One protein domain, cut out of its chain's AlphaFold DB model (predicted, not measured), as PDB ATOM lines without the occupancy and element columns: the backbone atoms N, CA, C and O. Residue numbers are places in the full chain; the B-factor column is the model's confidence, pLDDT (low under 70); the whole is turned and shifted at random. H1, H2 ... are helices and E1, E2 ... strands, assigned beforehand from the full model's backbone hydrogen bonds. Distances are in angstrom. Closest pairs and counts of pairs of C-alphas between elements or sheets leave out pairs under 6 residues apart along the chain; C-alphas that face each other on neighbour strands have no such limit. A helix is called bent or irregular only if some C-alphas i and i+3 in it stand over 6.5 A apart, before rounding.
ATOM      1  N   ARG A 243      17.497  21.496 -46.069       49.28
ATOM      2  CA  ARG A 243      18.434  21.031 -45.029       49.28
ATOM      3  C   ARG A 243      17.711  20.667 -43.718       49.28
ATOM      4  O   ARG A 243      18.249  19.908 -42.929       49.28
ATOM      5  N   ASN A 244      16.461  21.116 -43.565       44.78
ATOM      6  CA  ASN A 244      15.661  21.055 -42.351       44.78
ATOM      7  C   ASN A 244      14.407  20.165 -42.475       44.78
ATOM      8  O   ASN A 244      13.503  20.287 -41.655       44.78
ATOM      9  N   LYS A 245      14.270  19.306 -43.501       51.50
ATOM     10  CA  LYS A 245      13.167  18.323 -43.495       51.50
ATOM     11  C   LYS A 245      13.465  17.241 -42.459       51.50
ATOM     12  O   LYS A 245      14.231  16.320 -42.765       51.50
ATOM     13  N   THR A 246      12.830  17.369 -41.293       49.72
ATOM     14  CA  THR A 246      12.692  16.356 -40.240       49.72
ATOM     15  C   THR A 246      12.549  14.983 -40.893       49.72
ATOM     16  O   THR A 246      11.707  14.796 -41.775       49.72
ATOM     17  N   LEU A 247      13.455  14.058 -40.569       53.75
ATOM     18  CA  LEU A 247      13.213  12.657 -40.899       53.75
ATOM     19  C   LEU A 247      11.969  12.241 -40.123       53.75
ATOM     20  O   LEU A 247      11.806  12.634 -38.972       53.75
ATOM     21  N   ASN A 248      11.079  11.521 -40.790       52.53
ATOM     22  CA  ASN A 248      10.012  10.800 -40.128       52.53
ATOM     23  C   ASN A 248      10.433   9.329 -40.190       52.53
ATOM     24  O   ASN A 248      10.574   8.831 -41.311       52.53
ATOM     25  N   PRO A 249      10.672   8.670 -39.046       62.34
ATOM     26  CA  PRO A 249      10.581   9.193 -37.675       62.34
ATOM     27  C   PRO A 249      11.758  10.135 -37.287       62.34
ATOM     28  O   PRO A 249      12.813  10.090 -37.929       62.34
ATOM     29  N   PRO A 250      11.587  11.033 -36.288       72.81
ATOM     30  CA  PRO A 250      12.649  11.931 -35.814       72.81
ATOM     31  C   PRO A 250      13.851  11.153 -35.258       72.81
ATOM     32  O   PRO A 250      13.707  10.021 -34.797       72.81
ATOM     33  N   PHE A 251      15.050  11.753 -35.272       74.12
ATOM     34  CA  PHE A 251      16.274  11.044 -34.870       74.12
ATOM     35  C   PHE A 251      16.218  10.534 -33.426       74.12
ATOM     36  O   PHE A 251      16.708   9.446 -33.141       74.12
ATOM     37  N   SER A 252      15.564  11.277 -32.536       74.00
ATOM     38  CA  SER A 252      15.351  10.889 -31.139       74.00
ATOM     39  C   SER A 252      14.607   9.560 -30.957       74.00
ATOM     40  O   SER A 252      14.808   8.890 -29.947       74.00
ATOM     41  N   SER A 253      13.771   9.167 -31.923       79.81
ATOM     42  CA  SER A 253      13.005   7.914 -31.890       79.81
ATOM     43  C   SER A 253      13.676   6.740 -32.602       79.81
ATOM     44  O   SER A 253      13.097   5.660 -32.618       79.81
ATOM     45  N   LEU A 254      14.869   6.927 -33.182       81.56
ATOM     46  CA  LEU A 254      15.544   5.844 -33.898       81.56
ATOM     47  C   LEU A 254      15.981   4.723 -32.959       81.56
ATOM     48  O   LEU A 254      16.601   4.981 -31.931       81.56
ATOM     49  N   MET A 255      15.760   3.472 -33.329       82.81
ATOM     50  CA  MET A 255      16.308   2.325 -32.605       82.81
ATOM     51  C   MET A 255      17.833   2.250 -32.776       82.81
ATOM     52  O   MET A 255      18.399   2.816 -33.713       82.81
ATOM     53  N   THR A 256      18.529   1.579 -31.852       84.25
ATOM     54  CA  THR A 256      19.997   1.419 -31.923       84.25
ATOM     55  C   THR A 256      20.430   0.812 -33.260       84.25
ATOM     56  O   THR A 256      21.385   1.294 -33.861       84.25
ATOM     57  N   GLU A 257      19.673  -0.159 -33.770       82.38
ATOM     58  CA  GLU A 257      19.881  -0.780 -35.084       82.38
ATOM     59  C   GLU A 257      19.836   0.245 -36.226       82.38
ATOM     60  O   GLU A 257      20.755   0.312 -37.038       82.38
ATOM     61  N   GLU A 258      18.831   1.121 -36.243       82.12
ATOM     62  CA  GLU A 258      18.687   2.144 -37.283       82.12
ATOM     63  C   GLU A 258      19.843   3.152 -37.244       82.12
ATOM     64  O   GLU A 258      20.371   3.547 -38.282       82.12
ATOM     65  N   VAL A 259      20.284   3.549 -36.044       84.69
ATOM     66  CA  VAL A 259      21.459   4.421 -35.871       84.69
ATOM     67  C   VAL A 259      22.714   3.753 -36.431       84.69
ATOM     68  O   VAL A 259      23.487   4.391 -37.146       84.69
ATOM     69  N   VAL A 260      22.915   2.469 -36.136       84.00
ATOM     70  CA  VAL A 260      24.061   1.696 -36.626       84.00
ATOM     71  C   VAL A 260      24.011   1.556 -38.141       84.00
ATOM     72  O   VAL A 260      25.045   1.718 -38.788       84.00
ATOM     73  N   ASP A 261      22.833   1.356 -38.726       82.25
ATOM     74  CA  ASP A 261      22.653   1.290 -40.174       82.25
ATOM     75  C   ASP A 261      23.110   2.578 -40.871       82.25
ATOM     76  O   ASP A 261      23.856   2.520 -41.857       82.25
ATOM     77  N   PHE A 262      22.732   3.749 -40.337       80.25
ATOM     78  CA  PHE A 262      23.189   5.043 -40.864       80.25
ATOM     79  C   PHE A 262      24.716   5.154 -40.867       80.25
ATOM     80  O   PHE A 262      25.297   5.686 -41.817       80.25
ATOM     81  N   LEU A 263      25.368   4.646 -39.818       82.88
ATOM     82  CA  LEU A 263      26.812   4.757 -39.630       82.88
ATOM     83  C   LEU A 263      27.599   3.716 -40.438       82.88
ATOM     84  O   LEU A 263      28.626   4.043 -41.033       82.88
ATOM     85  N   LYS A 264      27.121   2.469 -40.484       80.94
ATOM     86  CA  LYS A 264      27.815   1.326 -41.092       80.94
ATOM     87  C   LYS A 264      27.705   1.322 -42.611       80.94
ATOM     88  O   LYS A 264      28.687   1.067 -43.309       80.94
ATOM     89  N   TYR A 265      26.519   1.618 -43.136       75.00
ATOM     90  CA  TYR A 265      26.249   1.502 -44.569       75.00
ATOM     91  C   TYR A 265      26.514   2.792 -45.351       75.00
ATOM     92  O   TYR A 265      26.286   2.839 -46.560       75.00
ATOM     93  N   GLY A 266      27.061   3.817 -44.686       63.41
ATOM     94  CA  GLY A 266      27.573   5.015 -45.345       63.41
ATOM     95  C   GLY A 266      26.486   5.852 -46.011       63.41
ATOM     96  O   GLY A 266      26.751   6.482 -47.035       63.41
ATOM     97  N   ILE A 267      25.271   5.867 -45.444       65.38
ATOM     98  CA  ILE A 267      24.256   6.858 -45.806       65.38
ATOM     99  C   ILE A 267      24.860   8.216 -45.450       65.38
ATOM    100  O   ILE A 267      24.926   8.580 -44.275       65.38
ATOM    101  N   THR A 268      25.356   8.958 -46.446       63.75
ATOM    102  CA  THR A 268      26.053  10.220 -46.185       63.75
ATOM    103  C   THR A 268      25.061  11.299 -45.771       63.75
ATOM    104  O   THR A 268      24.585  12.107 -46.566       63.75
ATOM    105  N   LEU A 269      24.745  11.326 -44.478       69.94
ATOM    106  CA  LEU A 269      24.110  12.469 -43.845       69.94
ATOM    107  C   LEU A 269      25.021  13.691 -44.028       69.94
ATOM    108  O   LEU A 269      26.247  13.591 -43.937       69.94
ATOM    109  N   SER A 270      24.435  14.866 -44.289       70.44
ATOM    110  CA  SER A 270      25.225  16.101 -44.270       70.44
ATOM    111  C   SER A 270      25.848  16.286 -42.886       70.44
ATOM    112  O   SER A 270      25.316  15.789 -41.894       70.44
ATOM    113  N   LYS A 271      26.943  17.046 -42.788       77.69
ATOM    114  CA  LYS A 271      27.580  17.346 -41.496       77.69
ATOM    115  C   LYS A 271      26.584  17.895 -40.465       77.69
ATOM    116  O   LYS A 271      26.701  17.576 -39.286       77.69
ATOM    117  N   GLU A 272      25.602  18.688 -40.903       78.44
ATOM    118  CA  GLU A 272      24.538  19.195 -40.026       78.44
ATOM    119  C   GLU A 272      23.641  18.056 -39.534       78.44
ATOM    120  O   GLU A 272      23.484  17.878 -38.334       78.44
ATOM    121  N   ARG A 273      23.144  17.210 -40.442       78.62
ATOM    122  CA  ARG A 273      22.273  16.073 -40.099       78.62
ATOM    123  C   ARG A 273      22.972  15.033 -39.235       78.62
ATOM    124  O   ARG A 273      22.340  14.406 -38.397       78.62
ATOM    125  N   LEU A 274      24.268  14.855 -39.441       82.12
ATOM    126  CA  LEU A 274      25.108  13.975 -38.648       82.12
ATOM    127  C   LEU A 274      25.311  14.530 -37.226       82.12
ATOM    128  O   LEU A 274      25.330  13.771 -36.263       82.12
ATOM    129  N   SER A 275      25.412  15.856 -37.093       85.50
ATOM    130  CA  SER A 275      25.417  16.553 -35.801       85.50
ATOM    131  C   SER A 275      24.061  16.452 -35.098       85.50
ATOM    132  O   SER A 275      24.024  16.197 -33.897       85.50
ATOM    133  N   ASP A 276      22.952  16.584 -35.832       86.44
ATOM    134  CA  ASP A 276      21.600  16.393 -35.295       86.44
ATOM    135  C   ASP A 276      21.404  14.951 -34.803       86.44
ATOM    136  O   ASP A 276      20.996  14.750 -33.664       86.44
ATOM    137  N   LEU A 277      21.776  13.946 -35.611       87.62
ATOM    138  CA  LEU A 277      21.753  12.530 -35.222       87.62
ATOM    139  C   LEU A 277      22.563  12.302 -33.941       87.62
ATOM    140  O   LEU A 277      22.092  11.649 -33.009       87.62
ATOM    141  N   PHE A 278      23.766  12.878 -33.874       90.12
ATOM    142  CA  PHE A 278      24.598  12.790 -32.683       90.12
ATOM    143  C   PHE A 278      23.896  13.395 -31.463       90.12
ATOM    144  O   PHE A 278      23.808  12.748 -30.426       90.12
ATOM    145  N   LYS A 279      23.365  14.615 -31.572       89.00
ATOM    146  CA  LYS A 279      22.735  15.328 -30.451       89.00
ATOM    147  C   LYS A 279      21.424  14.698 -29.986       89.00
ATOM    148  O   LYS A 279      21.155  14.724 -28.789       89.00
ATOM    149  N   GLU A 280      20.616  14.186 -30.911       89.19
ATOM    150  CA  GLU A 280      19.253  13.716 -30.642       89.19
ATOM    151  C   GLU A 280      19.180  12.216 -30.339       89.19
ATOM    152  O   GLU A 280      18.391  11.823 -29.483       89.19
ATOM    153  N   ALA A 281      19.988  11.383 -31.006       88.25
ATOM    154  CA  ALA A 281      19.899   9.923 -30.897       88.25
ATOM    155  C   ALA A 281      21.045   9.308 -30.079       88.25
ATOM    156  O   ALA A 281      20.816   8.462 -29.220       88.25
ATOM    157  N   VAL A 282      22.286   9.737 -30.339       91.38
ATOM    158  CA  VAL A 282      23.495   9.085 -29.803       91.38
ATOM    159  C   VAL A 282      23.880   9.644 -28.433       91.38
ATOM    160  O   VAL A 282      24.019   8.908 -27.459       91.38
ATOM    161  N   TRP A 283      24.036  10.962 -28.331       93.06
ATOM    162  CA  TRP A 283      24.571  11.634 -27.151       93.06
ATOM    163  C   TRP A 283      23.709  11.487 -25.890       93.06
ATOM    164  O   TRP A 283      24.286  11.308 -24.817       93.06
ATOM    165  N   PRO A 284      22.362  11.529 -25.947       91.06
ATOM    166  CA  PRO A 284      21.534  11.282 -24.768       91.06
ATOM    167  C   PRO A 284      21.736   9.878 -24.187       91.06
ATOM    168  O   PRO A 284      21.802   9.740 -22.970       91.06
ATOM    169  N   ARG A 285      21.905   8.864 -25.049       91.06
ATOM    170  CA  ARG A 285      22.143   7.469 -24.641       91.06
ATOM    171  C   ARG A 285      23.530   7.295 -24.040       91.06
ATOM    172  O   ARG A 285      23.651   6.792 -22.933       91.06
ATOM    173  N   LEU A 286      24.561   7.823 -24.701       91.62
ATOM    174  CA  LEU A 286      25.926   7.787 -24.169       91.62
ATOM    175  C   LEU A 286      26.038   8.496 -22.811       91.62
ATOM    176  O   LEU A 286      26.713   8.005 -21.911       91.62
ATOM    177  N   LYS A 287      25.352   9.630 -22.622       90.56
ATOM    178  CA  LYS A 287      25.335  10.324 -21.324       90.56
ATOM    179  C   LYS A 287      24.689   9.500 -20.211       90.56
ATOM    180  O   LYS A 287      25.134   9.604 -19.073       90.56
ATOM    181  N   ALA A 288      23.674   8.694 -20.524       88.81
ATOM    182  CA  ALA A 288      23.086   7.770 -19.554       88.81
ATOM    183  C   ALA A 288      24.093   6.690 -19.119       88.81
ATOM    184  O   ALA A 288      24.145   6.350 -17.942       88.81
ATOM    185  N   GLU A 289      24.963   6.255 -20.034       87.38
ATOM    186  CA  GLU A 289      26.054   5.300 -19.787       87.38
ATOM    187  C   GLU A 289      27.319   5.943 -19.175       87.38
ATOM    188  O   GLU A 289      28.390   5.340 -19.152       87.38
ATOM    189  N   GLY A 290      27.241   7.186 -18.684       88.00
ATOM    190  CA  GLY A 290      28.339   7.844 -17.967       88.00
ATOM    191  C   GLY A 290      29.387   8.537 -18.844       88.00
ATOM    192  O   GLY A 290      30.433   8.948 -18.334       88.00
ATOM    193  N   TRP A 291      29.124   8.709 -20.142       93.38
ATOM    194  CA  TRP A 291      29.937   9.579 -20.994       93.38
ATOM    195  C   TRP A 291      29.710  11.052 -20.652       93.38
ATOM    196  O   TRP A 291      28.601  11.470 -20.312       93.38
ATOM    197  N   HIS A 292      30.738  11.882 -20.819       91.81
ATOM    198  CA  HIS A 292      30.603  13.333 -20.667       91.81
ATOM    199  C   HIS A 292      31.533  14.098 -21.606       91.81
ATOM    200  O   HIS A 292      32.411  13.525 -22.251       91.81
ATOM    201  N   SER A 293      31.273  15.394 -21.760       91.19
ATOM    202  CA  SER A 293      32.036  16.276 -22.642       91.19
ATOM    203  C   SER A 293      32.705  17.378 -21.837       91.19
ATOM    204  O   SER A 293      32.028  18.078 -21.084       91.19
ATOM    205  N   GLU A 294      33.997  17.584 -22.057       89.69
ATOM    206  CA  GLU A 294      34.795  18.609 -21.393       89.69
ATOM    207  C   GLU A 294      35.366  19.590 -22.423       89.69
ATOM    208  O   GLU A 294      35.737  19.213 -23.538       89.69
ATOM    209  N   LYS A 295      35.449  20.867 -22.047       85.62
ATOM    210  CA  LYS A 295      36.187  21.873 -22.811       85.62
ATOM    211  C   LYS A 295      37.596  21.991 -22.220       85.62
ATOM    212  O   LYS A 295      37.712  22.384 -21.058       85.62
ATOM    213  N   PRO A 296      38.666  21.683 -22.971       78.81
ATOM    214  CA  PRO A 296      40.021  21.809 -22.453       78.81
ATOM    215  C   PRO A 296      40.330  23.265 -22.086       78.81
ATOM    216  O   PRO A 296      40.194  24.163 -22.911       78.81
ATOM    217  N   ILE A 297      40.817  23.502 -20.868       69.25
ATOM    218  CA  ILE A 297      41.146  24.854 -20.373       69.25
ATOM    219  C   ILE A 297      42.182  25.553 -21.277       69.25
ATOM    220  O   ILE A 297      42.180  26.772 -21.417       69.25
ATOM    221  N   SER A 298      43.055  24.784 -21.934       62.50
ATOM    222  CA  SER A 298      44.124  25.295 -22.798       62.50
ATOM    223  C   SER A 298      43.759  25.390 -24.286       62.50
ATOM    224  O   SER A 298      44.631  25.716 -25.094       62.50
ATOM    225  N   SER A 299      42.534  25.048 -24.701       58.69
ATOM    226  CA  SER A 299      42.165  25.134 -26.117       58.69
ATOM    227  C   SER A 299      41.735  26.558 -26.466       58.69
ATOM    228  O   SER A 299      40.716  27.042 -25.987       58.69
ATOM    229  N   ARG A 300      42.478  27.214 -27.370       58.34
ATOM    230  CA  ARG A 300      42.102  28.518 -27.960       58.34
ATOM    231  C   ARG A 300      40.793  28.479 -28.765       58.34
ATOM    232  O   ARG A 300      40.282  29.528 -29.133       58.34
ATOM    233  N   ASN A 301      40.267  27.283 -29.028       58.75
ATOM    234  CA  ASN A 301      39.057  27.044 -29.806       58.75
ATOM    235  C   ASN A 301      37.977  26.420 -28.912       58.75
ATOM    236  O   ASN A 301      38.298  25.704 -27.961       58.75
ATOM    237  N   ASP A 302      36.704  26.608 -29.267       66.25
ATOM    238  CA  ASP A 302      35.529  26.025 -28.593       66.25
ATOM    239  C   ASP A 302      35.357  24.509 -28.828       66.25
ATOM    240  O   ASP A 302      34.245  23.985 -28.876       66.25
ATOM    241  N   ASN A 303      36.462  23.782 -28.992       78.06
ATOM    242  CA  ASN A 303      36.439  22.368 -29.336       78.06
ATOM    243  C   ASN A 303      36.142  21.525 -28.091       78.06
ATOM    244  O   ASN A 303      36.899  21.540 -27.119       78.06
ATOM    245  N   LEU A 304      35.039  20.780 -28.144       87.94
ATOM    246  CA  LEU A 304      34.654  19.818 -27.116       87.94
ATOM    247  C   LEU A 304      35.467  18.530 -27.255       87.94
ATOM    248  O   LEU A 304      35.675  18.037 -28.364       87.94
ATOM    249  N   VAL A 305      35.872  17.969 -26.118       90.00
ATOM    250  CA  VAL A 305      36.426  16.618 -26.012       90.00
ATOM    251  C   VAL A 305      35.376  15.724 -25.368       90.00
ATOM    252  O   VAL A 305      34.772  16.096 -24.366       90.00
ATOM    253  N   PHE A 306      35.151  14.549 -25.943       92.25
ATOM    254  CA  PHE A 306      34.217  13.551 -25.432       92.25
ATOM    255  C   PHE A 306      34.998  12.474 -24.690       92.25
ATOM    256  O   PHE A 306      35.976  11.953 -25.222       92.25
ATOM    257  N   LEU A 307      34.584  12.157 -23.470       91.75
ATOM    258  CA  LEU A 307      35.284  11.246 -22.573       91.75
ATOM    259  C   LEU A 307      34.457   9.983 -22.354       91.75
ATOM    260  O   LEU A 307      33.245  10.055 -22.129       91.75
ATOM    261  N   ALA A 308      35.139   8.844 -22.430       88.62
ATOM    262  CA  ALA A 308      34.565   7.539 -22.147       88.62
ATOM    263  C   ALA A 308      34.197   7.411 -20.652       88.62
ATOM    264  O   ALA A 308      34.777   8.103 -19.802       88.62
ATOM    265  N   PRO A 309      33.253   6.521 -20.306       88.94
ATOM    266  CA  PRO A 309      32.848   6.304 -18.926       88.94
ATOM    267  C   PRO A 309      34.038   5.889 -18.055       88.94
ATOM    268  O   PRO A 309      34.906   5.126 -18.473       88.94
ATOM    269  N   GLY A 310      34.094   6.426 -16.834       83.31
ATOM    270  CA  GLY A 310      35.185   6.193 -15.876       83.31
ATOM    271  C   GLY A 310      36.319   7.228 -15.918       83.31
ATOM    272  O   GLY A 310      37.047   7.375 -14.933       83.31
ATOM    273  N   VAL A 311      36.437   8.021 -16.987       86.38
ATOM    274  CA  VAL A 311      37.416   9.113 -17.065       86.38
ATOM    275  C   VAL A 311      36.847  10.369 -16.409       86.38
ATOM    276  O   VAL A 311      35.928  10.974 -16.937       86.38
ATOM    277  N   LYS A 312      37.388  10.813 -15.268       83.56
ATOM    278  CA  LYS A 312      36.839  11.982 -14.541       83.56
ATOM    279  C   LYS A 312      37.180  13.339 -15.171       83.56
ATOM    280  O   LYS A 312      36.381  14.260 -15.069       83.56
ATOM    281  N   LYS A 313      38.377  13.477 -15.750       85.94
ATOM    282  CA  LYS A 313      38.887  14.719 -16.358       85.94
ATOM    283  C   LYS A 313      39.782  14.409 -17.546       85.94
ATOM    284  O   LYS A 313      40.503  13.410 -17.522       85.94
ATOM    285  N   TYR A 314      39.784  15.282 -18.541       83.12
ATOM    286  CA  TYR A 314      40.641  15.175 -19.710       83.12
ATOM    287  C   TYR A 314      42.111  15.446 -19.364       83.12
ATOM    288  O   TYR A 314      42.465  16.487 -18.809       83.12
ATOM    289  N   THR A 315      42.999  14.523 -19.743       81.81
ATOM    290  CA  THR A 315      44.453  14.684 -19.616       81.81
ATOM    291  C   THR A 315      45.176  14.144 -20.848       81.81
ATOM    292  O   THR A 315      45.304  12.942 -21.054       81.81
ATOM    293  N   ARG A 316      45.747  15.043 -21.659       78.94
ATOM    294  CA  ARG A 316      46.385  14.668 -22.936       78.94
ATOM    295  C   ARG A 316      47.561  13.688 -22.798       78.94
ATOM    296  O   ARG A 316      47.837  12.943 -23.727       78.94
ATOM    297  N   ARG A 317      48.295  13.717 -21.679       77.81
ATOM    298  CA  ARG A 317      49.528  12.921 -21.489       77.81
ATOM    299  C   ARG A 317      49.303  11.545 -20.853       77.81
ATOM    300  O   ARG A 317      50.248  10.771 -20.797       77.81
ATOM    301  N   GLY A 318      48.096  11.257 -20.360       78.06
ATOM    302  CA  GLY A 318      47.794  10.024 -19.621       78.06
ATOM    303  C   GLY A 318      46.624   9.222 -20.184       78.06
ATOM    304  O   GLY A 318      46.257   8.212 -19.597       78.06
ATOM    305  N   GLN A 319      46.032   9.676 -21.288       85.12
ATOM    306  CA  GLN A 319      44.844   9.079 -21.893       85.12
ATOM    307  C   GLN A 319      45.094   8.785 -23.364       85.12
ATOM    308  O   GLN A 319      45.777   9.540 -24.060       85.12
ATOM    309  N   LYS A 320      44.519   7.689 -23.849       85.62
ATOM    310  CA  LYS A 320      44.644   7.244 -25.231       85.62
ATOM    311  C   LYS A 320      43.499   7.804 -26.075       85.62
ATOM    312  O   LYS A 320      42.326   7.493 -25.852       85.62
ATOM    313  N   LYS A 321      43.850   8.593 -27.095       87.19
ATOM    314  CA  LYS A 321      42.904   9.086 -28.106       87.19
ATOM    315  C   LYS A 321      42.215   7.909 -28.804       87.19
ATOM    316  O   LYS A 321      42.877   6.949 -29.189       87.19
ATOM    317  N   GLY A 322      40.898   7.988 -28.970       81.94
ATOM    318  CA  GLY A 322      40.077   6.949 -29.600       81.94
ATOM    319  C   GLY A 322      39.652   5.809 -28.665       81.94
ATOM    320  O   GLY A 322      38.925   4.911 -29.090       81.94
ATOM    321  N   CYS A 323      40.100   5.819 -27.407       83.12
ATOM    322  CA  CYS A 323      39.670   4.878 -26.369       83.12
ATOM    323  C   CYS A 323      39.100   5.644 -25.174       83.12
ATOM    324  O   CYS A 323      37.912   5.536 -24.893       83.12
ATOM    325  N   ASP A 324      39.937   6.462 -24.537       86.12
ATOM    326  CA  ASP A 324      39.595   7.198 -23.316       86.12
ATOM    327  C   ASP A 324      38.958   8.554 -23.633       86.12
ATOM    328  O   ASP A 324      38.106   9.049 -22.894       86.12
ATOM    329  N   TYR A 325      39.380   9.164 -24.745       90.31
ATOM    330  CA  TYR A 325      38.872  10.451 -25.197       90.31
ATOM    331  C   TYR A 325      38.789  10.555 -26.720       90.31
ATOM    332  O   TYR A 325      39.561   9.933 -27.454       90.31
ATOM    333  N   PHE A 326      37.881  11.404 -27.192       90.69
ATOM    334  CA  PHE A 326      37.620  11.671 -28.601       90.69
ATOM    335  C   PHE A 326      37.562  13.182 -28.832       90.69
ATOM    336  O   PHE A 326      36.922  13.913 -28.080       90.69
ATOM    337  N   GLU A 327      38.233  13.665 -29.877       88.44
ATOM    338  CA  GLU A 327      38.325  15.102 -30.192       88.44
ATOM    339  C   GLU A 327      37.222  15.563 -31.160       88.44
ATOM    340  O   GLU A 327      37.062  16.756 -31.410       88.44
ATOM    341  N   SER A 328      36.460  14.619 -31.717       89.00
ATOM    342  CA  SER A 328      35.375  14.865 -32.660       89.00
ATOM    343  C   SER A 328      34.176  13.982 -32.337       89.00
ATOM    344  O   SER A 328      34.328  12.801 -32.025       89.00
ATOM    345  N   PHE A 329      32.967  14.529 -32.488       88.31
ATOM    346  CA  PHE A 329      31.732  13.744 -32.371       88.31
ATOM    347  C   PHE A 329      31.662  12.643 -33.441       88.31
ATOM    348  O   PHE A 329      31.034  11.610 -33.230       88.31
ATOM    349  N   PHE A 330      32.331  12.846 -34.582       86.31
ATOM    350  CA  PHE A 330      32.411  11.851 -35.645       86.31
ATOM    351  C   PHE A 330      33.149  10.591 -35.182       86.31
ATOM    352  O   PHE A 330      32.663   9.489 -35.411       86.31
ATOM    353  N   ASP A 331      34.264  10.752 -34.464       88.56
ATOM    354  CA  ASP A 331      35.056   9.630 -33.951       88.56
ATOM    355  C   ASP A 331      34.249   8.812 -32.933       88.56
ATOM    356  O   ASP A 331      34.301   7.582 -32.928       88.56
ATOM    357  N   VAL A 332      33.443   9.493 -32.109       90.62
ATOM    358  CA  VAL A 332      32.501   8.844 -31.186       90.62
ATOM    359  C   VAL A 332      31.470   8.026 -31.959       90.62
ATOM    360  O   VAL A 332      31.194   6.885 -31.604       90.62
ATOM    361  N   MET A 333      30.921   8.568 -33.047       88.81
ATOM    362  CA  MET A 333      29.948   7.834 -33.852       88.81
ATOM    363  C   MET A 333      30.567   6.649 -34.596       88.81
ATOM    364  O   MET A 333      29.945   5.595 -34.662       88.81
ATOM    365  N   LEU A 334      31.808   6.753 -35.079       86.62
ATOM    366  CA  LEU A 334      32.534   5.594 -35.611       86.62
ATOM    367  C   LEU A 334      32.737   4.517 -34.539       86.62
ATOM    368  O   LEU A 334      32.564   3.327 -34.810       86.62
ATOM    369  N   LYS A 335      33.043   4.925 -33.302       89.62
ATOM    370  CA  LYS A 335      33.158   3.996 -32.177       89.62
ATOM    371  C   LYS A 335      31.830   3.293 -31.890       89.62
ATOM    372  O   LYS A 335      31.822   2.074 -31.757       89.62
ATOM    373  N   VAL A 336      30.719   4.025 -31.885       89.75
ATOM    374  CA  VAL A 336      29.359   3.473 -31.759       89.75
ATOM    375  C   VAL A 336      29.025   2.510 -32.901       89.75
ATOM    376  O   VAL A 336      28.468   1.450 -32.652       89.75
ATOM    377  N   ALA A 337      29.423   2.818 -34.136       86.81
ATOM    378  CA  ALA A 337      29.220   1.921 -35.273       86.81
ATOM    379  C   ALA A 337      29.951   0.579 -35.094       86.81
ATOM    380  O   ALA A 337      29.436  -0.465 -35.487       86.81
ATOM    381  N   SER A 338      31.147   0.608 -34.492       85.75
ATOM    382  CA  SER A 338      31.917  -0.602 -34.172       85.75
ATOM    383  C   SER A 338      31.423  -1.338 -32.922       85.75
ATOM    384  O   SER A 338      31.607  -2.545 -32.812       85.75
ATOM    385  N   MET A 339      30.818  -0.620 -31.973       87.19
ATOM    386  CA  MET A 339      30.359  -1.148 -30.687       87.19
ATOM    387  C   MET A 339      28.940  -0.633 -30.404       87.19
ATOM    388  O   MET A 339      28.764   0.286 -29.601       87.19
ATOM    389  N   PRO A 340      27.918  -1.208 -31.060       86.88
ATOM    390  CA  PRO A 340      26.534  -0.739 -30.946       86.88
ATOM    391  C   PRO A 340      25.960  -0.907 -29.534       86.88
ATOM    392  O   PRO A 340      25.104  -0.129 -29.119       86.88
ATOM    393  N   GLN A 341      26.522  -1.846 -28.766       86.88
ATOM    394  CA  GLN A 341      26.219  -2.101 -27.354       86.88
ATOM    395  C   GLN A 341      26.395  -0.855 -26.469       86.88
ATOM    396  O   GLN A 341      25.790  -0.768 -25.410       86.88
ATOM    397  N   LEU A 342      27.176   0.142 -26.911       86.25
ATOM    398  CA  LEU A 342      27.323   1.422 -26.208       86.25
ATOM    399  C   LEU A 342      26.021   2.236 -26.112       86.25
ATOM    400  O   LEU A 342      25.967   3.187 -25.337       86.25
ATOM    401  N   LEU A 343      25.013   1.938 -26.939       85.62
ATOM    402  CA  LEU A 343      23.727   2.644 -26.947       85.62
ATOM    403  C   LEU A 343      22.598   1.865 -26.263       85.62
ATOM    404  O   LEU A 343      21.477   2.377 -26.195       85.62
ATOM    405  N   GLU A 344      22.855   0.640 -25.807       83.00
ATOM    406  CA  GLU A 344      21.856  -0.198 -25.151       83.00
ATOM    407  C   GLU A 344      21.828   0.088 -23.644       83.00
ATOM    408  O   GLU A 344      22.865  -0.022 -22.991       83.00
ATOM    409  N   PRO A 345      20.664   0.433 -23.065       63.94
ATOM    410  CA  PRO A 345      20.553   0.633 -21.631       63.94
ATOM    411  C   PRO A 345      20.689  -0.711 -20.897       63.94
ATOM    412  O   PRO A 345      19.764  -1.521 -20.884       63.94
TER     413      PRO A 345
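What this domain is: This is residues 243 to 345 of the 455 residues of the protein "Homeodomain-like protein" of Artemisia annua (UniProt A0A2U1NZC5). Four helices cluster at one end of the longest axis, and a small, loop-rich lobe built on the hairpin of E1 and E2 makes the other end. In the cluster H3 and H4 each pack on both H1 and H2, and the long link from E2 to H3 loops out before residues 325 to 326 fold back beside E2. The printed part has 103 residues, with named elements in the order H1, H2, E1, E2, H3, H4; the sheet is E1 - E2, antiparallel. The class is mostly helix, though under half of the residues are in named elements. The whole is compact, with a radius of gyration of the C-alphas of 14.1 A and spans of 42 by 29 by 22 A.

How they stand to each other: H1, residues 256 to 264, is close but not clearly touching H2, residues 271 to 288; their closest C-alphas, of Val 259 and Ala 281, are 7.6 A apart. H2 has a kink of 36 degrees near residue 278 and is irregular, but only just: C-alphas 280 and 283 are 6.7 A apart. E1, residues 292 to 294, and E2, residues 305 to 307, form a hairpin, with N 294 and O 305 at 2.9 A and N 307 and O 292 at 2.8 A, within hydrogen-bond range. Residues 306 to 307 of E2 also pair with residues 325 to 326, antiparallel. H3, residues 329 to 338, touches H1, with the C-alphas of Val 260 and Ala 337 closest at 5.3 A; they are about perpendicular, but only just, at 73 degrees. H2 touches H3 with residues 275 to 282 alone, closest at the C-alphas of Phe 278 and Phe 329, 7.2 A apart, at a steep tilt of 66 degrees, the same way. H4, residues 340 to 343, touches H1, with the C-alphas of Thr 256 and Leu 343 closest at 6.3 A. H2 touches H4 with residues 282 to 286 alone, closest at the C-alphas of Arg 285 and Leu 343, 5.6 A apart. H1 and E1 are apart, for instance. Every O i to N i+4 pair is within hydrogen-bond range in H1 and H3, and 11 of 14 are in H2; H4 is too short for such a pair.

Where its parts are: H1 begins at C-alpha 256, (19.997, 1.419, -31.923), and is 12.0 A long. H2 measures 24.4 A and H3 14.5 A. H4 ends at C-alpha 343, (23.727, 2.644, -26.947).

The domain as a whole: The C-alphas farthest apart, of Asn 248 and Arg 317, are 43.7 A apart. The printed part has no cut. The link from E2 to H3 is long, with 21 residues. Mean pLDDT of the printed part is 80.7; residues 243 to 249, 266 to 269, 297 to 302 and 345 are under 70.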